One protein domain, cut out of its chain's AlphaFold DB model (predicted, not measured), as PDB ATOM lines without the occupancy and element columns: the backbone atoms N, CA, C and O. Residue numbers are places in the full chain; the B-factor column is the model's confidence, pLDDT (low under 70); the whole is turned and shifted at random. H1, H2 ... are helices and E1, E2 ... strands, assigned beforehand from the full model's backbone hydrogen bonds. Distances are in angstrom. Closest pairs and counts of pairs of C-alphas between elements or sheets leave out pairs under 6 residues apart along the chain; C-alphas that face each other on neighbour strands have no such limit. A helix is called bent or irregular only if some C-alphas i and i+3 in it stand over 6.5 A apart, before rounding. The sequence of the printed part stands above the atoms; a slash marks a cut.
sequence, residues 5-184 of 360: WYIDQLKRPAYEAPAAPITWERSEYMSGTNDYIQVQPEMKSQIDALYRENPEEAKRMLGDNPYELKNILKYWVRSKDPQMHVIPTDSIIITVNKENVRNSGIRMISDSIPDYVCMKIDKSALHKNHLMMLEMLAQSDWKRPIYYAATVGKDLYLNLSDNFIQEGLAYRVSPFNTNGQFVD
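This is residues 5 to 184 of the 360 residues of an uncharacterized protein of Prevotellaceae bacterium (UniProt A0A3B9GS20). Helix H6 runs through the core, with H4 packed on part of it and two separate strand ladders near by, E1 with E4 where H6 begins and E2 with E3 by the start of H4. H2 and H3 make one end of the domain, the small sheet E5, E7, E6 lies toward the opposite end, and H1 lies close to H6. The printed part has 180 residues with six named helices and seven named strands in the order H1 E1 H2 H3 H4 E2 H5 E3 E4 H6 E5 E6 E7; the three sheets are antiparallel. The class is mixed, helices and strands, with 81 residues, under half, in named elements. The whole is compact, with a radius of gyration of the C-alphas of 16.8 A and spans of 46 by 40 by 27 A.

H1, residues 5 to 10, is close to but not clearly touching H6, residues 128 to 140; the closest C-alphas, of Ile 7 and Met 132, are 8.0 A apart. E1, residues 36 to 38, is antiparallel to E4, residues 125 to 127, with N 37 and O 126 2.9 A apart. H2, residues 41 to 53, and H3, residues 55 to 62, only just touch, only at the corner, with 3 pairs of C-alphas within 8 A; the closest are Tyr 51 and Ala 58, 5.3 A. H4, residues 69 to 77, touches H3 about perpendicular at 74 degrees, closest at the C-alphas of Leu 62 and Tyr 75, 6.0 A. H4 also touches residues 134 to 139 of H6 at a steep tilt of 42 degrees, opposite ways, with the C-alphas of Lys 70 and Ala 138 closest at 5.5 A. E2, residues 91 to 95, is antiparallel to E3, residues 116 to 120, with N 94 and O 117 2.8 A apart. H5, residues 98 to 103, touches no helix. In the last sheet the inner strand E7, residues 170 to 173, is antiparallel to E5, residues 147 to 149, with N 148 and O 171 2.8 A apart. E7 forms a hairpin with E6, residues 164 to 166, with N 165 and O 172 2.9 A apart. Every O i to N i+4 pair is within hydrogen-bond range in H1, H3, H5 and H6, against 7 of 9 in H2 and 4 of 5 in H4.

H1 begins at C-alpha 5, (31.534, 6.094, 8.681). H2 is 19.9 A long and only just irregular, with C-alphas 42 and 45 6.51 A apart. H6 is 18.1 A long and ends at C-alpha 140, (33.595, 26.275, 2.022). E2 measures 13.3 A and E3 13.1 A. E7 ends at C-alpha 173, (43.127, 25.251, -2.602).

The two C-alphas farthest apart, of Tyr 15 and Glu 53, are 51.5 A apart. The printed part has no cut. The links H1 to E1, H4 to E2, H5 to E3 and E5 to E6 are long. The mean pLDDT of the printed part is 93.7, and no printed residue is under 70.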
ATOM      1  N   TRP A   5      31.027   5.757   7.348       90.81
ATOM      2  CA  TRP A   5      31.534   6.094   8.681       90.81
ATOM      3  C   TRP A   5      32.647   7.157   8.664       90.81
ATOM      4  O   TRP A   5      32.755   7.938   9.609       90.81
ATOM      5  N   TYR A   6      33.452   7.244   7.594       90.31
ATOM      6  CA  TYR A   6      34.438   8.325   7.451       90.31
ATOM      7  C   TYR A   6      33.745   9.681   7.293       90.31
ATOM      8  O   TYR A   6      34.209  10.681   7.834       90.31
ATOM      9  N   ILE A   7      32.633   9.721   6.558       93.50
ATOM     10  CA  ILE A   7      31.848  10.943   6.356       93.50
ATOM     11  C   ILE A   7      31.156  11.323   7.670       93.50
ATOM     12  O   ILE A   7      31.198  12.486   8.065       93.50
ATOM     13  N   ASP A   8      30.626  10.339   8.404       94.06
ATOM     14  CA  ASP A   8      30.063  10.551   9.743       94.06
ATOM     15  C   ASP A   8      31.086  11.161  10.715       94.06
ATOM     16  O   ASP A   8      30.720  11.995  11.543       94.06
ATOM     17  N   GLN A   9      32.365  10.779  10.617       92.94
ATOM     18  CA  GLN A   9      33.441  11.388  11.403       92.94
ATOM     19  C   GLN A   9      33.745  12.824  10.961       92.94
ATOM     20  O   GLN A   9      33.858  13.699  11.813       92.94
ATOM     21  N   LEU A  10      33.828  13.092   9.653       92.50
ATOM     22  CA  LEU A  10      34.081  14.444   9.127       92.50
ATOM     23  C   LEU A  10      32.975  15.440   9.498       92.50
ATOM     24  O   LEU A  10      33.245  16.624   9.691       92.50
ATOM     25  N   LYS A  11      31.734  14.965   9.632       93.56
ATOM     26  CA  LYS A  11      30.582  15.773  10.049       93.56
ATOM     27  C   LYS A  11      30.543  16.078  11.553       93.56
ATOM     28  O   LYS A  11      29.639  16.781  11.999       93.56
ATOM     29  N   ARG A  12      31.499  15.581  12.345       93.56
ATOM     30  CA  ARG A  12      31.620  15.887  13.778       93.56
ATOM     31  C   ARG A  12      32.751  16.895  14.010       93.56
ATOM     32  O   ARG A  12      33.788  16.794  13.357       93.56
ATOM     33  N   PRO A  13      32.590  17.858  14.935       92.75
ATOM     34  CA  PRO A  13      33.710  18.668  15.403       92.75
ATOM     35  C   PRO A  13      34.821  17.787  15.990       92.75
ATOM     36  O   PRO A  13      34.538  16.755  16.603       92.75
ATOM     37  N   ALA A  14      36.074  18.207  15.828       90.62
ATOM     38  CA  ALA A  14      37.239  17.505  16.359       90.62
ATOM     39  C   ALA A  14      38.195  18.508  17.013       90.62
ATOM     40  O   ALA A  14      38.715  19.399  16.342       90.62
ATOM     41  N   TYR A  15      38.447  18.344  18.316       89.75
ATOM     42  CA  TYR A  15      39.181  19.320  19.132       89.75
ATOM     43  C   TYR A  15      38.565  20.725  18.992       89.75
ATOM     44  O   TYR A  15      37.366  20.892  19.195       89.75
ATOM     45  N   GLU A  16      39.367  21.722  18.619       89.50
ATOM     46  CA  GLU A  16      38.932  23.100  18.367       89.50
ATOM     47  C   GLU A  16      38.404  23.308  16.934       89.50
ATOM     48  O   GLU A  16      37.892  24.378  16.604       89.50
ATOM     49  N   ALA A  17      38.518  22.305  16.056       88.31
ATOM     50  CA  ALA A  17      38.092  22.426  14.670       88.31
ATOM     51  C   ALA A  17      36.580  22.156  14.527       88.31
ATOM     52  O   ALA A  17      36.096  21.101  14.955       88.31
ATOM     53  N   PRO A  18      35.822  23.042  13.847       91.19
ATOM     54  CA  PRO A  18      34.429  22.763  13.525       91.19
ATOM     55  C   PRO A  18      34.321  21.572  12.564       91.19
ATOM     56  O   PRO A  18      35.290  21.242  11.868       91.19
ATOM     57  N   ALA A  19      33.126  20.989  12.458       93.19
ATOM     58  CA  ALA A  19      32.821  19.949  11.476       93.19
ATOM     59  C   ALA A  19      33.158  20.386  10.036       93.19
ATOM     60  O   ALA A  19      33.151  21.580   9.710       93.19
ATOM     61  N   ALA A  20      33.456  19.416   9.170       92.56
ATOM     62  CA  ALA A  20      33.593  19.660   7.740       92.56
ATOM     63  C   ALA A  20      32.257  20.161   7.160       92.56
ATOM     64  O   ALA A  20      31.194  19.712   7.603       92.56
ATOM     65  N   PRO A  21      32.283  21.073   6.172       92.62
ATOM     66  CA  PRO A  21      31.071  21.674   5.627       92.62
ATOM     67  C   PRO A  21      30.394  20.704   4.642       92.62
ATOM     68  O   PRO A  21      30.460  20.878   3.433       92.62
ATOM     69  N   ILE A  22      29.788  19.640   5.170       94.50
ATOM     70  CA  ILE A  22      29.080  18.605   4.407       94.50
ATOM     71  C   ILE A  22      27.602  18.660   4.788       94.50
ATOM     72  O   ILE A  22      27.230  18.320   5.913       94.50
ATOM     73  N   THR A  23      26.758  19.065   3.837       94.50
ATOM     74  CA  THR A  23      25.311  19.269   4.043       94.50
ATOM     75  C   THR A  23      24.459  18.065   3.645       94.50
ATOM     76  O   THR A  23      23.231  18.132   3.661       94.50
ATOM     77  N   TRP A  24      25.095  16.966   3.246       95.19
ATOM     78  CA  TRP A  24      24.397  15.758   2.825       95.19
ATOM     79  C   TRP A  24      23.807  15.036   4.028       95.19
ATOM     80  O   TRP A  24      24.474  14.876   5.054       95.19
ATOM     81  N   GLU A  25      22.582  14.553   3.894       94.88
ATOM     82  CA  GLU A  25      21.952  13.663   4.856       94.88
ATOM     83  C   GLU A  25      22.605  12.287   4.824       94.88
ATOM     84  O   GLU A  25      23.139  11.847   3.804       94.88
ATOM     85  N   ARG A  26      22.549  11.564   5.948       94.00
ATOM     86  CA  ARG A  26      23.207  10.252   6.040       94.00
ATOM     87  C   ARG A  26      22.707   9.255   4.991       94.00
ATOM     88  O   ARG A  26      23.491   8.450   4.488       94.00
ATOM     89  N   SER A  27      21.427   9.326   4.637       94.56
ATOM     90  CA  SER A  27      20.825   8.504   3.583       94.56
ATOM     91  C   SER A  27      21.395   8.787   2.189       94.56
ATOM     92  O   SER A  27      21.285   7.937   1.318       94.56
ATOM     93  N   GLU A  28      22.036   9.937   1.966       94.12
ATOM     94  CA  GLU A  28      22.615  10.321   0.673       94.12
ATOM     95  C   GLU A  28      24.048   9.808   0.476       94.12
ATOM     96  O   GLU A  28      24.590   9.933  -0.618       94.12
ATOM     97  N   TYR A  29      24.687   9.247   1.507       93.81
ATOM     98  CA  TYR A  29      26.054   8.720   1.401       93.81
ATOM     99  C   TYR A  29      26.259   7.361   2.078       93.81
ATOM    100  O   TYR A  29      27.391   6.862   2.126       93.81
ATOM    101  N   MET A  30      25.198   6.730   2.588       92.81
ATOM    102  CA  MET A  30      25.279   5.361   3.098       92.81
ATOM    103  C   MET A  30      25.668   4.375   1.989       92.81
ATOM    104  O   MET A  30      25.546   4.676   0.803       92.81
ATOM    105  N   SER A  31      26.204   3.214   2.364       88.81
ATOM    106  CA  SER A  31      26.604   2.189   1.388       88.81
ATOM    107  C   SER A  31      25.452   1.860   0.429       88.81
ATOM    108  O   SER A  31      24.322   1.682   0.880       88.81
ATOM    109  N   GLY A  32      25.725   1.790  -0.875       88.62
ATOM    110  CA  GLY A  32      24.715   1.568  -1.914       88.62
ATOM    111  C   GLY A  32      24.043   2.838  -2.445       88.62
ATOM    112  O   GLY A  32      23.302   2.758  -3.417       88.62
ATOM    113  N   THR A  33      24.293   4.010  -1.847       90.31
ATOM    114  CA  THR A  33      23.784   5.305  -2.332       90.31
ATOM    115  C   THR A  33      24.940   6.230  -2.696       90.31
ATOM    116  O   THR A  33      25.868   6.410  -1.903       90.31
ATOM    117  N   ASN A  34      24.878   6.828  -3.893       91.62
ATOM    118  CA  ASN A  34      25.898   7.740  -4.421       91.62
ATOM    119  C   ASN A  34      27.329   7.168  -4.331       91.62
ATOM    120  O   ASN A  34      28.295   7.897  -4.096       91.62
ATOM    121  N   ASP A  35      27.477   5.847  -4.488       92.75
ATOM    122  CA  ASP A  35      28.791   5.190  -4.489       92.75
ATOM    123  C   ASP A  35      29.624   5.638  -5.699       92.75
ATOM    124  O   ASP A  35      30.840   5.844  -5.588       92.75
ATOM    125  N   TYR A  36      28.952   5.870  -6.828       94.19
ATOM    126  CA  TYR A  36      29.465   6.594  -7.982       94.19
ATOM    127  C   TYR A  36      28.326   7.285  -8.737       94.19
ATOM    128  O   TYR A  36      27.191   6.816  -8.711       94.19
ATOM    129  N   ILE A  37      28.649   8.375  -9.430       96.75
ATOM    130  CA  ILE A  37      27.748   9.099 -10.331       96.75
ATOM    131  C   ILE A  37      28.440   9.230 -11.680       96.75
ATOM    132  O   ILE A  37      29.606   9.629 -11.735       96.75
ATOM    133  N   GLN A  38      27.749   8.874 -12.759       97.75
ATOM    134  CA  GLN A  38      28.301   8.962 -14.110       97.75
ATOM    135  C   GLN A  38      28.408  10.412 -14.575       97.75
ATOM    136  O   GLN A  38      27.544  11.239 -14.288       97.75
ATOM    137  N   VAL A  39      29.470  10.697 -15.318       97.94
ATOM    138  CA  VAL A  39      29.667  11.969 -16.007       97.94
ATOM    139  C   VAL A  39      29.157  11.803 -17.435       97.94
ATOM    140  O   VAL A  39      29.629  10.920 -18.148       97.94
ATOM    141  N   GLN A  40      28.195  12.637 -17.828       97.56
ATOM    142  CA  GLN A  40      27.528  12.638 -19.134       97.56
ATOM    143  C   GLN A  40      27.654  14.026 -19.790       97.56
ATOM    144  O   GLN A  40      26.698  14.811 -19.785       97.56
ATOM    145  N   PRO A  41      28.841  14.389 -20.318       96.56
ATOM    146  CA  PRO A  41      29.079  15.707 -20.911       96.56
ATOM    147  C   PRO A  41      28.201  16.001 -22.134       96.56
ATOM    148  O   PRO A  41      27.998  17.161 -22.484       96.56
ATOM    149  N   GLU A  42      27.662  14.973 -22.787       95.38
ATOM    150  CA  GLU A  42      26.743  15.079 -23.919       95.38
ATOM    151  C   GLU A  42      25.434  15.812 -23.577       95.38
ATOM    152  O   GLU A  42      24.818  16.408 -24.464       95.38
ATOM    153  N   MET A  43      25.032  15.840 -22.299       95.19
ATOM    154  CA  MET A  43      23.835  16.563 -21.848       95.19
ATOM    155  C   MET A  43      23.989  18.084 -21.938       95.19
ATOM    156  O   MET A  43      22.990  18.801 -22.020       95.19
ATOM    157  N   LYS A  44      25.231  18.584 -21.980       94.50
ATOM    158  CA  LYS A  44      25.553  20.014 -22.026       94.50
ATOM    159  C   LYS A  44      24.803  20.754 -23.137       94.50
ATOM    160  O   LYS A  44      24.203  21.792 -22.888       94.50
ATOM    161  N   SER A  45      24.750  20.183 -24.342       94.44
ATOM    162  CA  SER A  45      24.069  20.797 -25.492       94.44
ATOM    163  C   SER A  45      22.564  20.986 -25.269       94.44
ATOM    164  O   SER A  45      21.996  21.980 -25.718       94.44
ATOM    165  N   GLN A  46      21.917  20.046 -24.571       94.12
ATOM    166  CA  GLN A  46      20.483  20.117 -24.264       94.12
ATOM    167  C   GLN A  46      20.209  21.151 -23.169       94.12
ATOM    168  O   GLN A  46      19.260  21.924 -23.271       94.12
ATOM    169  N   ILE A  47      21.078  21.213 -22.157       95.25
ATOM    170  CA  ILE A  47      21.008  22.225 -21.098       95.25
ATOM    171  C   ILE A  47      21.195  23.626 -21.687       95.25
ATOM    172  O   ILE A  47      20.392  24.515 -21.417       95.25
ATOM    173  N   ASP A  48      22.198  23.823 -22.545       96.44
ATOM    174  CA  ASP A  48      22.439  25.109 -23.206       96.44
ATOM    175  C   ASP A  48      21.249  25.542 -24.080       96.44
ATOM    176  O   ASP A  48      20.938  26.731 -24.156       96.44
ATOM    177  N   ALA A  49      20.567  24.596 -24.739       96.56
ATOM    178  CA  ALA A  49      19.336  24.877 -25.477       96.56
ATOM    179  C   ALA A  49      18.195  25.306 -24.541       96.56
ATOM    180  O   ALA A  49      17.580  26.342 -24.785       96.56
ATOM    181  N   LEU A  50      17.990  24.596 -23.425       95.38
ATOM    182  CA  LEU A  50      16.966  24.927 -22.431       95.38
ATOM    183  C   LEU A  50      17.149  26.341 -21.855       95.38
ATOM    184  O   LEU A  50      16.185  27.098 -21.769       95.38
ATOM    185  N   TYR A  51      18.383  26.733 -21.514       96.31
ATOM    186  CA  TYR A  51      18.677  28.088 -21.023       96.31
ATOM    187  C   TYR A  51      18.494  29.174 -22.090       96.31
ATOM    188  O   TYR A  51      18.228  30.324 -21.742       96.31
ATOM    189  N   ARG A  52      18.640  28.834 -23.376       96.81
ATOM    190  CA  ARG A  52      18.446  29.769 -24.493       96.81
ATOM    191  C   ARG A  52      16.970  29.963 -24.832       96.81
ATOM    192  O   ARG A  52      16.562  31.084 -25.111       96.81
ATOM    193  N   GLU A  53      16.203  28.879 -24.841       97.00
ATOM    194  CA  GLU A  53      14.803  28.861 -25.273       97.00
ATOM    195  C   GLU A  53      13.858  29.264 -24.133       97.00
ATOM    196  O   GLU A  53      13.025  30.151 -24.315       97.00
ATOM    197  N   ASN A  54      14.050  28.695 -22.935       96.38
ATOM    198  CA  ASN A  54      13.175  28.890 -21.776       96.38
ATOM    199  C   ASN A  54      13.976  29.295 -20.516       96.38
ATOM    200  O   ASN A  54      13.995  28.555 -19.527       96.38
ATOM    201  N   PRO A  55      14.627  30.474 -20.485       95.12
ATOM    202  CA  PRO A  55      15.568  30.849 -19.423       95.12
ATOM    203  C   PRO A  55      14.967  30.836 -18.011       95.12
ATOM    204  O   PRO A  55      15.614  30.379 -17.073       95.12
ATOM    205  N   GLU A  56      13.733  31.307 -17.831       96.00
ATOM    206  CA  GLU A  56      13.105  31.370 -16.502       96.00
ATOM    207  C   GLU A  56      12.742  29.980 -15.961       96.00
ATOM    208  O   GLU A  56      12.899  29.699 -14.771       96.00
ATOM    209  N   GLU A  57      12.320  29.071 -16.841       94.62
ATOM    210  CA  GLU A  57      12.092  27.673 -16.483       94.62
ATOM    211  C   GLU A  57      13.412  26.958 -16.176       94.62
ATOM    212  O   GLU A  57      13.518  26.284 -15.148       94.62
ATOM    213  N   ALA A  58      14.433  27.175 -17.009       95.00
ATOM    214  CA  ALA A  58      15.769  26.623 -16.826       95.00
ATOM    215  C   ALA A  58      16.358  27.023 -15.468       95.00
ATOM    216  O   ALA A  58      16.804  26.160 -14.711       95.00
ATOM    217  N   LYS A  59      16.274  28.313 -15.111       95.88
ATOM    218  CA  LYS A  59      16.748  28.822 -13.819       95.88
ATOM    219  C   LYS A  59      15.995  28.226 -12.639       95.88
ATOM    220  O   LYS A  59      16.599  27.876 -11.627       95.88
ATOM    221  N   ARG A  60      14.675  28.060 -12.766       94.25
ATOM    222  CA  ARG A  60      13.856  27.411 -11.734       94.25
ATOM    223  C   ARG A  60      14.275  25.954 -11.515       94.25
ATOM    224  O   ARG A  60      14.271  25.495 -10.374       94.25
ATOM    225  N   MET A  61      14.623  25.239 -12.585       92.94
ATOM    226  CA  MET A  61      14.997  23.823 -12.532       92.94
ATOM    227  C   MET A  61      16.449  23.592 -12.102       92.94
ATOM    228  O   MET A  61      16.709  22.664 -11.343       92.94
ATOM    229  N   LEU A  62      17.383  24.407 -12.593       95.31
ATOM    230  CA  LEU A  62      18.823  24.127 -12.562       95.31
ATOM    231  C   LEU A  62      19.663  25.245 -11.913       95.31
ATOM    232  O   LEU A  62      20.883  25.109 -11.818       95.31
ATOM    233  N   GLY A  63      19.030  26.316 -11.425       95.00
ATOM    234  CA  GLY A  63      19.686  27.483 -10.827       95.00
ATOM    235  C   GLY A  63      20.144  28.520 -11.857       95.00
ATOM    236  O   GLY A  63      19.937  28.362 -13.047       95.00
ATOM    237  N   ASP A  64      20.777  29.611 -11.423       93.88
ATOM    238  CA  ASP A  64      21.173  30.683 -12.357       93.88
ATOM    239  C   ASP A  64      22.253  30.260 -13.361       93.88
ATOM    240  O   ASP A  64      22.293  30.747 -14.490       93.88
ATOM    241  N   ASN A  65      23.134  29.349 -12.945       94.69
ATOM    242  CA  ASN A  65      24.176  28.783 -13.787       94.69
ATOM    243  C   ASN A  65      24.183  27.254 -13.629       94.69
ATOM    244  O   ASN A  65      24.474  26.773 -12.528       94.69
ATOM    245  N   PRO A  66      23.916  26.477 -14.693       94.81
ATOM    246  CA  PRO A  66      23.797  25.024 -14.593       94.81
ATOM    247  C   PRO A  66      25.139  24.325 -14.342       94.81
ATOM    248  O   PRO A  66      25.156  23.160 -13.954       94.81
ATOM    249  N   TYR A  67      26.255  25.027 -14.557       96.62
ATOM    250  CA  TYR A  67      27.614  24.498 -14.428       96.62
ATOM    251  C   TYR A  67      28.292  24.890 -13.110       96.62
ATOM    252  O   TYR A  67      29.412  24.453 -12.837       96.62
ATOM    253  N   GLU A  68      27.626  25.699 -12.279       97.31
ATOM    254  CA  GLU A  68      28.087  26.007 -10.926       97.31
ATOM    255  C   GLU A  68      28.037  24.754 -10.052       97.31
ATOM    256  O   GLU A  68      27.015  24.067  -9.976       97.31
ATOM    257  N   LEU A  69      29.127  24.482  -9.336       97.12
ATOM    258  CA  LEU A  69      29.289  23.270  -8.546       97.12
ATOM    259  C   LEU A  69      28.138  23.058  -7.554       97.12
ATOM    260  O   LEU A  69      27.610  21.951  -7.442       97.12
ATOM    261  N   LYS A  70      27.705  24.122  -6.867       96.38
ATOM    262  CA  LYS A  70      26.561  24.068  -5.936       96.38
ATOM    263  C   LYS A  70      25.277  23.589  -6.623       96.38
ATOM    264  O   LYS A  70      24.528  22.810  -6.033       96.38
ATOM    265  N   ASN A  71      25.033  24.025  -7.858       97.19
ATOM    266  CA  ASN A  71      23.843  23.660  -8.622       97.19
ATOM    267  C   ASN A  71      23.937  22.227  -9.154       97.19
ATOM    268  O   ASN A  71      22.964  21.483  -9.042       97.19
ATOM    269  N   ILE A  72      25.113  21.798  -9.626       97.69
ATOM    270  CA  ILE A  72      25.359  20.403 -10.026       97.69
ATOM    271  C   ILE A  72      25.094  19.452  -8.852       97.69
ATOM    272  O   ILE A  72      24.358  18.475  -8.993       97.69
ATOM    273  N   LEU A  73      25.641  19.755  -7.671       97.38
ATOM    274  CA  LEU A  73      25.446  18.915  -6.489       97.38
ATOM    275  C   LEU A  73      23.973  18.850  -6.066       97.38
ATOM    276  O   LEU A  73      23.476  17.778  -5.733       97.38
ATOM    277  N   LYS A  74      23.271  19.987  -6.089       96.62
ATOM    278  CA  LYS A  74      21.883  20.098  -5.629       96.62
ATOM    279  C   LYS A  74      20.874  19.469  -6.591       96.62
ATOM    280  O   LYS A  74      20.030  18.696  -6.150       96.62
ATOM    281  N   TYR A  75      20.926  19.844  -7.868       97.00
ATOM    282  CA  TYR A  75      19.877  19.527  -8.841       97.00
ATOM    283  C   TYR A  75      20.134  18.238  -9.614       97.00
ATOM    284  O   TYR A  75      19.179  17.667 -10.133       97.00
ATOM    285  N   TRP A  76      21.386  17.774  -9.658       97.19
ATOM    286  CA  TRP A  76      21.747  16.572 -10.397       97.19
ATOM    287  C   TRP A  76      22.200  15.437  -9.476       97.19
ATOM    288  O   TRP A  76      21.476  14.468  -9.266       97.19
ATOM    289  N   VAL A  77      23.348  15.596  -8.810       96.81
ATOM    290  CA  VAL A  77      23.953  14.536  -7.975       96.81
ATOM    291  C   VAL A  77      23.030  14.080  -6.842       96.81
ATOM    292  O   VAL A  77      22.975  12.898  -6.517       96.81
ATOM    293  N   ARG A  78      22.297  15.006  -6.219       95.56
ATOM    294  CA  ARG A  78      21.361  14.701  -5.125       95.56
ATOM    295  C   ARG A  78      19.916  14.534  -5.596       95.56
ATOM    296  O   ARG A  78      19.021  14.369  -4.762       95.56
ATOM    297  N   SER A  79      19.674  14.550  -6.908       94.94
ATOM    298  CA  SER A  79      18.335  14.361  -7.459       94.94
ATOM    299  C   SER A  79      17.780  12.986  -7.097       94.94
ATOM    300  O   SER A  79      18.512  11.997  -7.045       94.94
ATOM    301  N   LYS A  80      16.471  12.926  -6.847       92.00
ATOM    302  CA  LYS A  80      15.734  11.664  -6.691       92.00
ATOM    303  C   LYS A  80      15.172  11.149  -8.015       92.00
ATOM    304  O   LYS A  80      14.726  10.008  -8.061       92.00
ATOM    305  N   ASP A  81      15.201  11.971  -9.062       94.31
ATOM    306  CA  ASP A  81      14.849  11.566 -10.417       94.31
ATOM    307  C   ASP A  81      16.054  10.866 -11.074       94.31
ATOM    308  O   ASP A  81      17.088  11.519 -11.258       94.31
ATOM    309  N   PRO A  82      15.947   9.576 -11.448       91.56
ATOM    310  CA  PRO A  82      17.030   8.837 -12.090       91.56
ATOM    311  C   PRO A  82      17.564   9.479 -13.378       91.56
ATOM    312  O   PRO A  82      18.746   9.323 -13.668       91.56
ATOM    313  N   GLN A  83      16.738  10.208 -14.138       91.88
ATOM    314  CA  GLN A  83      17.179  10.872 -15.376       91.88
ATOM    315  C   GLN A  83      18.063  12.093 -15.104       91.88
ATOM    316  O   GLN A  83      18.886  12.470 -15.932       91.88
ATOM    317  N   MET A  84      17.908  12.686 -13.923       93.69
ATOM    318  CA  MET A  84      18.678  13.841 -13.472       93.69
ATOM    319  C   MET A  84      19.827  13.424 -12.543       93.69
ATOM    320  O   MET A  84      20.591  14.269 -12.098       93.69
ATOM    321  N   HIS A  85      19.978  12.135 -12.233       96.81
ATOM    322  CA  HIS A  85      20.955  11.629 -11.267       96.81
ATOM    323  C   HIS A  85      22.325  11.340 -11.908       96.81
ATOM    324  O   HIS A  85      22.826  10.214 -11.907       96.81
ATOM    325  N   VAL A  86      22.923  12.371 -12.505       97.31
ATOM    326  CA  VAL A  86      24.176  12.306 -13.279       97.31
ATOM    327  C   VAL A  86      25.018  13.569 -13.056       97.31
ATOM    328  O   VAL A  86      24.617  14.471 -12.333       97.31
ATOM    329  N   ILE A  87      26.206  13.665 -13.650       98.06
ATOM    330  CA  ILE A  87      26.950  14.928 -13.763       98.06
ATOM    331  C   ILE A  87      26.890  15.349 -15.235       98.06
ATOM    332  O   ILE A  87      27.522  14.698 -16.064       98.06
ATOM    333  N   PRO A  88      26.169  16.425 -15.591       97.12
ATOM    334  CA  PRO A  88      25.795  16.702 -16.983       97.12
ATOM    335  C   PRO A  88      26.874  17.439 -17.803       97.12
ATOM    336  O   PRO A  88      26.604  17.978 -18.875       97.12
ATOM    337  N   THR A  89      28.086  17.570 -17.264       96.81
ATOM    338  CA  THR A  89      29.181  18.353 -17.845       96.81
ATOM    339  C   THR A  89      30.523  17.798 -17.380       96.81
ATOM    340  O   THR A  89      30.635  17.267 -16.275       96.81
ATOM    341  N   ASP A  90      31.559  17.972 -18.196       95.75
ATOM    342  CA  ASP A  90      32.954  17.750 -17.805       95.75
ATOM    343  C   ASP A  90      33.627  19.025 -17.267       95.75
ATOM    344  O   ASP A  90      34.793  18.998 -16.888       95.75
ATOM    345  N   SER A  91      32.915  20.150 -17.259       95.50
ATOM    346  CA  SER A  91      33.449  21.473 -16.951       95.50
ATOM    347  C   SER A  91      32.617  22.106 -15.844       95.50
ATOM    348  O   SER A  91      31.462  22.477 -16.065       95.50
ATOM    349  N   ILE A  92      33.206  22.214 -14.656       96.00
ATOM    350  CA  ILE A  92      32.589  22.773 -13.451       96.00
ATOM    351  C   ILE A  92      33.153  24.167 -13.202       96.00
ATOM    352  O   ILE A  92      34.359  24.386 -13.343       96.00
ATOM    353  N   ILE A  93      32.297  25.088 -12.765       96.25
ATOM    354  CA  ILE A  93      32.730  26.368 -12.205       96.25
ATOM    355  C   ILE A  93      32.436  26.431 -10.705       96.25
ATOM    356  O   ILE A  93      31.459  25.858 -10.224       96.25
ATOM    357  N   ILE A  94      33.289  27.133  -9.968       96.25
ATOM    358  CA  ILE A  94      33.100  27.439  -8.551       96.25
ATOM    359  C   ILE A  94      33.171  28.953  -8.402       96.25
ATOM    360  O   ILE A  94      34.232  29.546  -8.606       96.25
ATOM    361  N   THR A  95      32.055  29.580  -8.038       95.69
ATOM    362  CA  THR A  95      32.000  31.026  -7.798       95.69
ATOM    363  C   THR A  95      32.907  31.438  -6.635       95.69
ATOM    364  O   THR A  95      32.949  30.806  -5.571       95.69
ATOM    365  N   VAL A  96      33.641  32.532  -6.830       96.25
ATOM    366  CA  VAL A  96      34.607  33.050  -5.863       96.25
ATOM    367  C   VAL A  96      34.012  34.197  -5.056       96.25
ATOM    368  O   VAL A  96      33.729  35.279  -5.568       96.25
ATOM    369  N   ASN A  97      33.898  33.994  -3.744       95.44
ATOM    370  CA  ASN A  97      33.573  35.071  -2.818       95.44
ATOM    371  C   ASN A  97      34.827  35.919  -2.544       95.44
ATOM    372  O   ASN A  97      35.666  35.576  -1.709       95.44
ATOM    373  N   LYS A  98      34.956  37.043  -3.260       95.31
ATOM    374  CA  LYS A  98      36.147  37.909  -3.203       95.31
ATOM    375  C   LYS A  98      36.409  38.501  -1.819       95.31
ATOM    376  O   LYS A  98      37.564  38.739  -1.477       95.31
ATOM    377  N   GLU A  99      35.370  38.766  -1.034       95.44
ATOM    378  CA  GLU A  99      35.525  39.278   0.329       95.44
ATOM    379  C   GLU A  99      36.137  38.209   1.239       95.44
ATOM    380  O   GLU A  99      37.160  38.451   1.881       95.44
ATOM    381  N   ASN A 100      35.591  36.991   1.209       95.94
ATOM    382  CA  ASN A 100      36.131  35.886   1.997       95.94
ATOM    383  C   ASN A 100      37.560  35.536   1.583       95.94
ATOM    384  O   ASN A 100      38.395  35.308   2.454       95.94
ATOM    385  N   VAL A 101      37.882  35.558   0.284       95.06
ATOM    386  CA  VAL A 101      39.256  35.327  -0.193       95.06
ATOM    387  C   VAL A 101      40.230  36.327   0.432       95.06
ATOM    388  O   VAL A 101      41.254  35.898   0.965       95.06
ATOM    389  N   ARG A 102      39.899  37.625   0.458       92.88
ATOM    390  CA  ARG A 102      40.745  38.652   1.099       92.88
ATOM    391  C   ARG A 102      40.929  38.401   2.597       92.88
ATOM    392  O   ARG A 102      42.029  38.577   3.110       92.88
ATOM    393  N   ASN A 103      39.886  37.926   3.272       93.06
ATOM    394  CA  ASN A 103      39.905  37.654   4.713       93.06
ATOM    395  C   ASN A 103      40.510  36.286   5.080       93.06
ATOM    396  O   ASN A 103      40.812  36.029   6.242       93.06
ATOM    397  N   SER A 104      40.708  35.396   4.107       90.88
ATOM    398  CA  SER A 104      41.134  34.009   4.342       90.88
ATOM    399  C   SER A 104      42.638  33.847   4.612       90.88
ATOM    400  O   SER A 104      43.091  32.760   4.985       90.88
ATOM    401  N   GLY A 105      43.446  34.879   4.355       90.19
ATOM    402  CA  GLY A 105      44.908  34.788   4.406       90.19
ATOM    403  C   GLY A 105      45.509  33.865   3.334       90.19
ATOM    404  O   GLY A 105      46.577  33.288   3.558       90.19
ATOM    405  N   ILE A 106      44.814  33.639   2.209       91.56
ATOM    406  CA  ILE A 106      45.409  33.052   0.995       91.56
ATOM    407  C   ILE A 106      46.462  34.024   0.463       91.56
ATOM    408  O   ILE A 106      46.230  35.234   0.411       91.56
ATOM    409  N   ARG A 107      47.613  33.503   0.030       91.31
ATOM    410  CA  ARG A 107      48.601  34.315  -0.676       91.31
ATOM    411  C   ARG A 107      48.019  34.782  -2.010       91.31
ATOM    412  O   ARG A 107      47.777  33.980  -2.905       91.31
ATOM    413  N   MET A 108      47.838  36.092  -2.138       91.69
ATOM    414  CA  MET A 108      47.493  36.738  -3.403       91.69
ATOM    415  C   MET A 108      48.646  36.545  -4.393       91.69
ATOM    416  O   MET A 108      49.772  36.915  -4.066       91.69
ATOM    417  N   ILE A 109      48.393  35.966  -5.566       88.19
ATOM    418  CA  ILE A 109      49.415  35.811  -6.625       88.19
ATOM    419  C   ILE A 109      49.213  36.796  -7.787       88.19
ATOM    420  O   ILE A 109      50.094  36.948  -8.627       88.19
ATOM    421  N   SER A 110      48.071  37.481  -7.802       87.69
ATOM    422  CA  SER A 110      47.698  38.554  -8.721       87.69
ATOM    423  C   SER A 110      46.939  39.642  -7.961       87.69
ATOM    424  O   SER A 110      46.373  39.382  -6.895       87.69
ATOM    425  N   ASP A 111      46.885  40.849  -8.524       87.69
ATOM    426  CA  ASP A 111      46.138  41.970  -7.934       87.69
ATOM    427  C   ASP A 111      44.615  41.778  -8.040       87.69
ATOM    428  O   ASP A 111      43.848  42.257  -7.201       87.69
ATOM    429  N   SER A 112      44.159  41.042  -9.058       93.25
ATOM    430  CA  SER A 112      42.749  40.722  -9.278       93.25
ATOM    431  C   SER A 112      42.397  39.324  -8.768       93.25
ATOM    432  O   SER A 112      43.100  38.351  -9.040       93.25
ATOM    433  N   ILE A 113      41.276  39.225  -8.045       95.69
ATOM    434  CA  ILE A 113      40.654  37.950  -7.658       95.69
ATOM    435  C   ILE A 113      39.705  37.529  -8.788       95.69
ATOM    436  O   ILE A 113      38.834  38.338  -9.141       95.69
ATOM    437  N   PRO A 114      39.847  36.309  -9.342       95.81
ATOM    438  CA  PRO A 114      38.955  35.823 -10.389       95.81
ATOM    439  C   PRO A 114      37.524  35.677  -9.866       95.81
ATOM    440  O   PRO A 114      37.310  35.511  -8.666       95.81
ATOM    441  N   ASP A 115      36.541  35.748 -10.762       95.94
ATOM    442  CA  ASP A 115      35.131  35.539 -10.407       95.94
ATOM    443  C   ASP A 115      34.799  34.054 -10.202       95.94
ATOM    444  O   ASP A 115      33.930  33.718  -9.398       95.94
ATOM    445  N   TYR A 116      35.526  33.164 -10.889       95.25
ATOM    446  CA  TYR A 116      35.290  31.724 -10.878       95.25
ATOM    447  C   TYR A 116      36.602  30.938 -10.891       95.25
ATOM    448  O   TYR A 116      37.584  31.357 -11.504       95.25
ATOM    449  N   VAL A 117      36.581  29.757 -10.274       95.25
ATOM    450  CA  VAL A 117      37.545  28.681 -10.533       95.25
ATOM    451  C   VAL A 117      36.919  27.702 -11.510       95.25
ATOM    452  O   VAL A 117      35.804  27.240 -11.277       95.25
ATOM    453  N   CYS A 118      37.637  27.362 -12.576       93.69
ATOM    454  CA  CYS A 118      37.208  26.356 -13.542       93.69
ATOM    455  C   CYS A 118      37.922  25.033 -13.264       93.69
ATOM    456  O   CYS A 118      39.139  25.003 -13.105       93.69
ATOM    457  N   MET A 119      37.168  23.940 -13.248       93.88
ATOM    458  CA  MET A 119      37.666  22.591 -13.002       93.88
ATOM    459  C   MET A 119      37.184  21.658 -14.111       93.88
ATOM    460  O   MET A 119      35.993  21.626 -14.421       93.88
ATOM    461  N   LYS A 120      38.098  20.864 -14.675       94.38
ATOM    462  CA  LYS A 120      37.758  19.808 -15.632       94.38
ATOM    463  C   LYS A 120      37.642  18.455 -14.935       94.38
ATOM    464  O   LYS A 120      38.561  18.043 -14.230       94.38
ATOM    465  N   ILE A 121      36.563  17.731 -15.197       94.69
ATOM    466  CA  ILE A 121      36.398  16.331 -14.820       94.69
ATOM    467  C   ILE A 121      36.913  15.458 -15.964       94.69
ATOM    468  O   ILE A 121      36.359  15.447 -17.056       94.69
ATOM    469  N   ASP A 122      37.979  14.708 -15.714       92.25
ATOM    470  CA  ASP A 122      38.624  13.797 -16.668       92.25
ATOM    471  C   ASP A 122      38.277  12.321 -16.409       92.25
ATOM    472  O   ASP A 122      38.988  11.410 -16.831       92.25
ATOM    473  N   LYS A 123      37.178  12.080 -15.691       93.38
ATOM    474  CA  LYS A 123      36.714  10.753 -15.281       93.38
ATOM    475  C   LYS A 123      35.325  10.494 -15.858       93.38
ATOM    476  O   LYS A 123      34.498  11.396 -15.897       93.38
ATOM    477  N   SER A 124      35.045   9.245 -16.227       95.25
ATOM    478  CA  SER A 124      33.708   8.811 -16.669       95.25
ATOM    479  C   SER A 124      32.691   8.717 -15.527       95.25
ATOM    480  O   SER A 124      31.485   8.692 -15.764       95.25
ATOM    481  N   ALA A 125      33.159   8.660 -14.279       96.06
ATOM    482  CA  ALA A 125      32.322   8.691 -13.090       96.06
ATOM    483  C   ALA A 125      33.068   9.316 -11.905       96.06
ATOM    484  O   ALA A 125      34.286   9.164 -11.759       96.06
ATOM    485  N   LEU A 126      32.324   9.978 -11.018       95.25
ATOM    486  CA  LEU A 126      32.818  10.446  -9.729       95.25
ATOM    487  C   LEU A 126      32.315   9.541  -8.609       95.25
ATOM    488  O   LEU A 126      31.123   9.459  -8.331       95.25
ATOM    489  N   HIS A 127      33.255   8.882  -7.939       94.25
ATOM    490  CA  HIS A 127      32.987   8.117  -6.722       94.25
ATOM    491  C   HIS A 127      32.698   9.007  -5.507       94.25
ATOM    492  O   HIS A 127      33.116  10.165  -5.458       94.25
ATOM    493  N   LYS A 128      32.074   8.427  -4.480       93.81
ATOM    494  CA  LYS A 128      31.703   9.091  -3.219       93.81
ATOM    495  C   LYS A 128      32.790   9.979  -2.605       93.81
ATOM    496  O   LYS A 128      32.507  11.086  -2.160       93.81
ATOM    497  N   ASN A 129      34.049   9.539  -2.612       91.50
ATOM    498  CA  ASN A 129      35.168  10.346  -2.118       91.50
ATOM    499  C   ASN A 129      35.337  11.660  -2.901       91.50
ATOM    500  O   ASN A 129      35.589  12.691  -2.286       91.50
ATOM    501  N   HIS A 130      35.173  11.637  -4.226       93.94
ATOM    502  CA  HIS A 130      35.198  12.831  -5.071       93.94
ATOM    503  C   HIS A 130      34.004  13.741  -4.783       93.94
ATOM    504  O   HIS A 130      34.187  14.942  -4.617       93.94
ATOM    505  N   LEU A 131      32.805  13.166  -4.645       95.38
ATOM    506  CA  LEU A 131      31.588  13.922  -4.337       95.38
ATOM    507  C   LEU A 131      31.697  14.650  -2.992       95.38
ATOM    508  O   LEU A 131      31.303  15.805  -2.892       95.38
ATOM    509  N   MET A 132      32.299  14.022  -1.977       94.94
ATOM    510  CA  MET A 132      32.527  14.668  -0.679       94.94
ATOM    511  C   MET A 132      33.571  15.786  -0.751       94.94
ATOM    512  O   MET A 132      33.414  16.807  -0.085       94.94
ATOM    513  N   MET A 133      34.617  15.632  -1.570       93.75
ATOM    514  CA  MET A 133      35.577  16.718  -1.818       93.75
ATOM    515  C   MET A 133      34.903  17.909  -2.501       93.75
ATOM    516  O   MET A 133      35.080  19.045  -2.067       93.75
ATOM    517  N   LEU A 134      34.086  17.640  -3.519       95.50
ATOM    518  CA  LEU A 134      33.301  18.649  -4.220       95.50
ATOM    519  C   LEU A 134      32.280  19.338  -3.305       95.50
ATOM    520  O   LEU A 134      32.175  20.558  -3.333       95.50
ATOM    521  N   GLU A 135      31.583  18.592  -2.449       96.00
ATOM    522  CA  GLU A 135      30.676  19.158  -1.446       96.00
ATOM    523  C   GLU A 135      31.420  20.111  -0.505       96.00
ATOM    524  O   GLU A 135      31.011  21.258  -0.341       96.00
ATOM    525  N   MET A 136      32.558  19.690   0.055       95.25
ATOM    526  CA  MET A 136      33.342  20.563   0.933       95.25
ATOM    527  C   MET A 136      33.824  21.828   0.214       95.25
ATOM    528  O   MET A 136      33.793  22.908   0.804       95.25
ATOM    529  N   LEU A 137      34.243  21.720  -1.051       94.81
ATOM    530  CA  LEU A 137      34.624  22.872  -1.871       94.81
ATOM    531  C   LEU A 137      33.439  23.819  -2.077       94.81
ATOM    532  O   LEU A 137      33.565  25.014  -1.798       94.81
ATOM    533  N   ALA A 138      32.285  23.281  -2.474       94.94
ATOM    534  CA  ALA A 138      31.062  24.038  -2.712       94.94
ATOM    535  C   ALA A 138      30.604  24.798  -1.460       94.94
ATOM    536  O   ALA A 138      30.218  25.961  -1.548       94.94
ATOM    537  N   GLN A 139      30.678  24.174  -0.284       94.31
ATOM    538  CA  GLN A 139      30.194  24.768   0.964       94.31
ATOM    539  C   GLN A 139      31.238  25.618   1.705       94.31
ATOM    540  O   GLN A 139      30.885  26.351   2.627       94.31
ATOM    541  N   SER A 140      32.520  25.543   1.331       91.00
ATOM    542  CA  SER A 140      33.595  26.275   2.022       91.00
ATOM    543  C   SER A 140      33.439  27.799   1.961       91.00
ATOM    544  O   SER A 140      33.876  28.499   2.883       91.00
ATOM    545  N   ASP A 141      32.858  28.302   0.861       90.88
ATOM    546  CA  ASP A 141      32.721  29.723   0.515       90.88
ATOM    547  C   ASP A 141      34.030  30.514   0.693       90.88
ATOM    548  O   ASP A 141      34.017  31.703   0.996       90.88
ATOM    549  N   TRP A 142      35.185  29.850   0.573       91.94
ATOM    550  CA  TRP A 142      36.517  30.424   0.817       91.94
ATOM    551  C   TRP A 142      36.748  30.963   2.244       91.94
ATOM    552  O   TRP A 142      37.804  31.532   2.514       91.94
ATOM    553  N   LYS A 143      35.805  30.756   3.177       90.44
ATOM    554  CA  LYS A 143      35.948  31.110   4.602       90.44
ATOM    555  C   LYS A 143      36.796  30.082   5.328       90.44
ATOM    556  O   LYS A 143      37.724  30.431   6.052       90.44
ATOM    557  N   ARG A 144      36.472  28.800   5.123       88.44
ATOM    558  CA  ARG A 144      37.246  27.679   5.651       88.44
ATOM    559  C   ARG A 144      38.233  27.203   4.582       88.44
ATOM    560  O   ARG A 144      37.788  26.733   3.538       88.44
ATOM    561  N   PRO A 145      39.548  27.282   4.825       91.12
ATOM    562  CA  PRO A 145      40.538  26.775   3.885       91.12
ATOM    563  C   PRO A 145      40.369  25.269   3.640       91.12
ATOM    564  O   PRO A 145      40.235  24.496   4.593       91.12
ATOM    565  N   ILE A 146      40.425  24.856   2.375       92.69
ATOM    566  CA  ILE A 146      40.475  23.446   1.979       92.69
ATOM    567  C   ILE A 146      41.917  23.088   1.633       92.69
ATOM    568  O   ILE A 146      42.588  23.832   0.916       92.69
ATOM    569  N   TYR A 147      42.384  21.954   2.155       94.06
ATOM    570  CA  TYR A 147      43.733  21.454   1.928       94.06
ATOM    571  C   TYR A 147      43.724  20.017   1.419       94.06
ATOM    572  O   TYR A 147      42.954  19.181   1.890       94.06
ATOM    573  N   TYR A 148      44.662  19.729   0.524       94.12
ATOM    574  CA  TYR A 148      45.053  18.384   0.126       94.12
ATOM    575  C   TYR A 148      46.385  18.028   0.777       94.12
ATOM    576  O   TYR A 148      47.302  18.845   0.805       94.12
ATOM    577  N   ALA A 149      46.523  16.810   1.298       92.81
ATOM    578  CA  ALA A 149      47.813  16.344   1.797       92.81
ATOM    579  C   ALA A 149      48.804  16.191   0.633       92.81
ATOM    580  O   ALA A 149      48.444  15.690  -0.427       92.81
ATOM    581  N   ALA A 150      50.066  16.572   0.831       89.94
ATOM    582  CA  ALA A 150      51.067  16.538  -0.237       89.94
ATOM    583  C   ALA A 150      51.466  15.116  -0.680       89.94
ATOM    584  O   ALA A 150      52.174  14.947  -1.671       89.94
ATOM    585  N   THR A 151      51.028  14.103   0.068       88.94
ATOM    586  CA  THR A 151      51.373  12.688  -0.099       88.94
ATOM    587  C   THR A 151      50.307  11.867  -0.821       88.94
ATOM    588  O   THR A 151      50.528  10.679  -1.047       88.94
ATOM    589  N   VAL A 152      49.157  12.454  -1.173       89.75
ATOM    590  CA  VAL A 152      48.110  11.720  -1.901       89.75
ATOM    591  C   VAL A 152      48.359  11.738  -3.409       89.75
ATOM    592  O   VAL A 152      49.058  12.605  -3.938       89.75
ATOM    593  N   GLY A 153      47.796  10.751  -4.105       87.44
ATOM    594  CA  GLY A 153      47.906  10.633  -5.556       87.44
ATOM    595  C   GLY A 153      47.220  11.785  -6.294       87.44
ATOM    596  O   GLY A 153      46.218  12.339  -5.833       87.44
ATOM    597  N   LYS A 154      47.761  12.144  -7.467       87.38
ATOM    598  CA  LYS A 154      47.211  13.214  -8.320       87.38
ATOM    599  C   LYS A 154      45.774  12.939  -8.766       87.38
ATOM    600  O   LYS A 154      45.020  13.874  -9.012       87.38
ATOM    601  N   ASP A 155      45.387  11.669  -8.830       87.00
ATOM    602  CA  ASP A 155      44.042  11.213  -9.171       87.00
ATOM    603  C   ASP A 155      42.961  11.716  -8.201       87.00
ATOM    604  O   ASP A 155      41.797  11.805  -8.599       87.00
ATOM    605  N   LEU A 156      43.351  12.085  -6.972       88.06
ATOM    606  CA  LEU A 156      42.476  12.652  -5.946       88.06
ATOM    607  C   LEU A 156      42.384  14.184  -5.993       88.06
ATOM    608  O   LEU A 156      41.514  14.747  -5.334       88.06
ATOM    609  N   TYR A 157      43.231  14.869  -6.767       90.69
ATOM    610  CA  TYR A 157      43.261  16.336  -6.820       90.69
ATOM    611  C   TYR A 157      42.139  16.962  -7.648       90.69
ATOM    612  O   TYR A 157      42.028  18.183  -7.652       90.69
ATOM    613  N   LEU A 158      41.317  16.164  -8.343       89.31
ATOM    614  CA  LEU A 158      40.204  16.661  -9.165       89.31
ATOM    615  C   LEU A 158      40.637  17.764 -10.151       89.31
ATOM    616  O   LEU A 158      39.929  18.742 -10.344       89.31
ATOM    617  N   ASN A 159      41.836  17.635 -10.729       90.69
ATOM    618  CA  ASN A 159      42.439  18.632 -11.623       90.69
ATOM    619  C   ASN A 159      42.587  20.054 -11.047       90.69
ATOM    620  O   ASN A 159      42.738  21.008 -11.799       90.69
ATOM    621  N   LEU A 160      42.653  20.202  -9.721       92.19
ATOM    622  CA  LEU A 160      42.936  21.478  -9.045       92.19
ATOM    623  C   LEU A 160      44.434  21.747  -8.837       92.19
ATOM    624  O   LEU A 160      44.796  22.619  -8.052       92.19
ATOM    625  N   SER A 161      45.326  20.998  -9.495       92.38
ATOM    626  CA  SER A 161      46.778  21.145  -9.275       92.38
ATOM    627  C   SER A 161      47.280  22.554  -9.605       92.38
ATOM    628  O   SER A 161      48.170  23.056  -8.923       92.38
ATOM    629  N   ASP A 162      46.661  23.212 -10.588       93.56
ATOM    630  CA  ASP A 162      46.947  24.599 -10.972       93.56
ATOM    631  C   ASP A 162      46.257  25.626 -10.064       93.56
ATOM    632  O   ASP A 162      46.290  26.819 -10.330       93.56
ATOM    633  N   ASN A 163      45.626  25.179  -8.983       94.69
ATOM    634  CA  ASN A 163      44.998  26.004  -7.961       94.69
ATOM    635  C   ASN A 163      45.598  25.725  -6.576       94.69
ATOM    636  O   ASN A 163      44.982  26.031  -5.554       94.69
ATOM    637  N   PHE A 164      46.779  25.110  -6.511       95.50
ATOM    638  CA  PHE A 164      47.410  24.706  -5.261       95.50
ATOM    639  C   PHE A 164      48.521  25.657  -4.830       95.50
ATOM    640  O   PHE A 164      49.468  25.933  -5.564       95.50
ATOM    641  N   ILE A 165      48.442  26.077  -3.567       96.25
ATOM    642  CA  ILE A 165      49.509  26.786  -2.864       96.25
ATOM    643  C   ILE A 165      50.049  25.869  -1.771       96.25
ATOM    644  O   ILE A 165      49.336  25.503  -0.839       96.25
ATOM    645  N   GLN A 166      51.313  25.478  -1.871       96.25
ATOM    646  CA  GLN A 166      51.984  24.676  -0.864       96.25
ATOM    647  C   GLN A 166      52.373  25.539   0.336       96.25
ATOM    648  O   GLN A 166      53.094  26.528   0.202       96.25
ATOM    649  N   GLU A 167      51.920  25.128   1.518       96.12
ATOM    650  CA  GLU A 167      52.188  25.818   2.788       96.12
ATOM    651  C   GLU A 167      52.920  24.894   3.788       96.12
ATOM    652  O   GLU A 167      52.951  25.145   4.993       96.12
ATOM    653  N   GLY A 168      53.493  23.791   3.297       95.62
ATOM    654  CA  GLY A 168      54.110  22.724   4.085       95.62
ATOM    655  C   GLY A 168      53.745  21.352   3.522       95.62
ATOM    656  O   GLY A 168      53.766  21.138   2.310       95.62
ATOM    657  N   LEU A 169      53.345  20.433   4.404       95.06
ATOM    658  CA  LEU A 169      52.892  19.076   4.053       95.06
ATOM    659  C   LEU A 169      51.494  19.025   3.413       95.06
ATOM    660  O   LEU A 169      50.948  17.942   3.202       95.06
ATOM    661  N   ALA A 170      50.906  20.181   3.122       95.31
ATOM    662  CA  ALA A 170      49.592  20.294   2.526       95.31
ATOM    663  C   ALA A 170      49.557  21.408   1.471       95.31
ATOM    664  O   ALA A 170      50.217  22.443   1.604       95.31
ATOM    665  N   TYR A 171      48.751  21.177   0.441       95.69
ATOM    666  CA  TYR A 171      48.409  22.124  -0.607       95.69
ATOM    667  C   TYR A 171      47.074  22.772  -0.279       95.69
ATOM    668  O   TYR A 171      46.055  22.090  -0.190       95.69
ATOM    669  N   ARG A 172      47.072  24.088  -0.100       95.56
ATOM    670  CA  ARG A 172      45.860  24.883   0.040       95.56
ATOM    671  C   ARG A 172      45.217  25.082  -1.326       95.56
ATOM    672  O   ARG A 172      45.901  25.497  -2.259       95.56
ATOM    673  N   VAL A 173      43.908  24.868  -1.419       94.88
ATOM    674  CA  VAL A 173      43.127  25.251  -2.602       94.88
ATOM    675  C   VAL A 173      42.971  26.770  -2.638       94.88
ATOM    676  O   VAL A 173      42.570  27.396  -1.654       94.88
ATOM    677  N   SER A 174      43.296  27.352  -3.782       94.94
ATOM    678  CA  SER A 174      43.343  28.781  -4.049       94.94
ATOM    679  C   SER A 174      42.444  29.122  -5.237       94.94
ATOM    680  O   SER A 174      42.391  28.347  -6.189       94.94
ATOM    681  N   PRO A 175      41.763  30.281  -5.250       94.88
ATOM    682  CA  PRO A 175      40.982  30.682  -6.413       94.88
ATOM    683  C   PRO A 175      41.861  31.059  -7.615       94.88
ATOM    684  O   PRO A 175      41.372  31.159  -8.734       94.88
ATOM    685  N   PHE A 176      43.154  31.298  -7.399       94.81
ATOM    686  CA  PHE A 176      44.061  31.742  -8.445       94.81
ATOM    687  C   PHE A 176      44.647  30.570  -9.231       94.81
ATOM    688  O   PHE A 176      44.900  29.512  -8.654       94.81
ATOM    689  N   ASN A 177      44.924  30.796 -10.517       92.88
ATOM    690  CA  ASN A 177      45.718  29.876 -11.320       92.88
ATOM    691  C   ASN A 177      47.213  30.086 -11.024       92.88
ATOM    692  O   ASN A 177      47.790  31.113 -11.383       92.88
ATOM    693  N   THR A 178      47.825  29.120 -10.351       91.31
ATOM    694  CA  THR A 178      49.230  29.118  -9.937       91.31
ATOM    695  C   THR A 178      50.190  28.635 -11.027       91.31
ATOM    696  O   THR A 178      51.401  28.679 -10.813       91.31
ATOM    697  N   ASN A 179      49.679  28.214 -12.192       86.00
ATOM    698  CA  ASN A 179      50.427  27.582 -13.285       86.00
ATOM    699  C   ASN A 179      51.283  26.401 -12.791       86.00
ATOM    700  O   ASN A 179      52.462  26.273 -13.127       86.00
ATOM    701  N   GLY A 180      50.688  25.562 -11.939       81.00
ATOM    702  CA  GLY A 180      51.344  24.443 -11.272       81.00
ATOM    703  C   GLY A 180      51.626  24.704  -9.792       81.00
ATOM    704  O   GLY A 180      50.919  25.453  -9.120       81.00
ATOM    705  N   GLN A 181      52.646  24.040  -9.246       77.50
ATOM    706  CA  GLN A 181      52.938  24.095  -7.812       77.50
ATOM    707  C   GLN A 181      53.541  25.449  -7.417       77.50
ATOM    708  O   GLN A 181      54.690  25.740  -7.737       77.50
ATOM    709  N   PHE A 182      52.778  26.254  -6.677       93.44
ATOM    710  CA  PHE A 182      53.249  27.502  -6.080       93.44
ATOM    711  C   PHE A 182      53.511  27.318  -4.585       93.44
ATOM    712  O   PHE A 182      52.738  26.653  -3.903       93.44
ATOM    713  N   VAL A 183      54.569  27.928  -4.051       95.75
ATOM    714  CA  VAL A 183      54.941  27.828  -2.630       95.75
ATOM    715  C   VAL A 183      54.725  29.171  -1.930       95.75
ATOM    716  O   VAL A 183      55.324  30.187  -2.294       95.75
ATOM    717  N   ASP A 184      53.911  29.190  -0.873       96.56
ATOM    718  CA  ASP A 184      53.845  30.334   0.043       96.56
ATOM    719  C   ASP A 184      55.011  30.250   1.037       96.56
ATOM    720  O   ASP A 184      54.883  29.716   2.139       96.56
TER     721      ASP A 184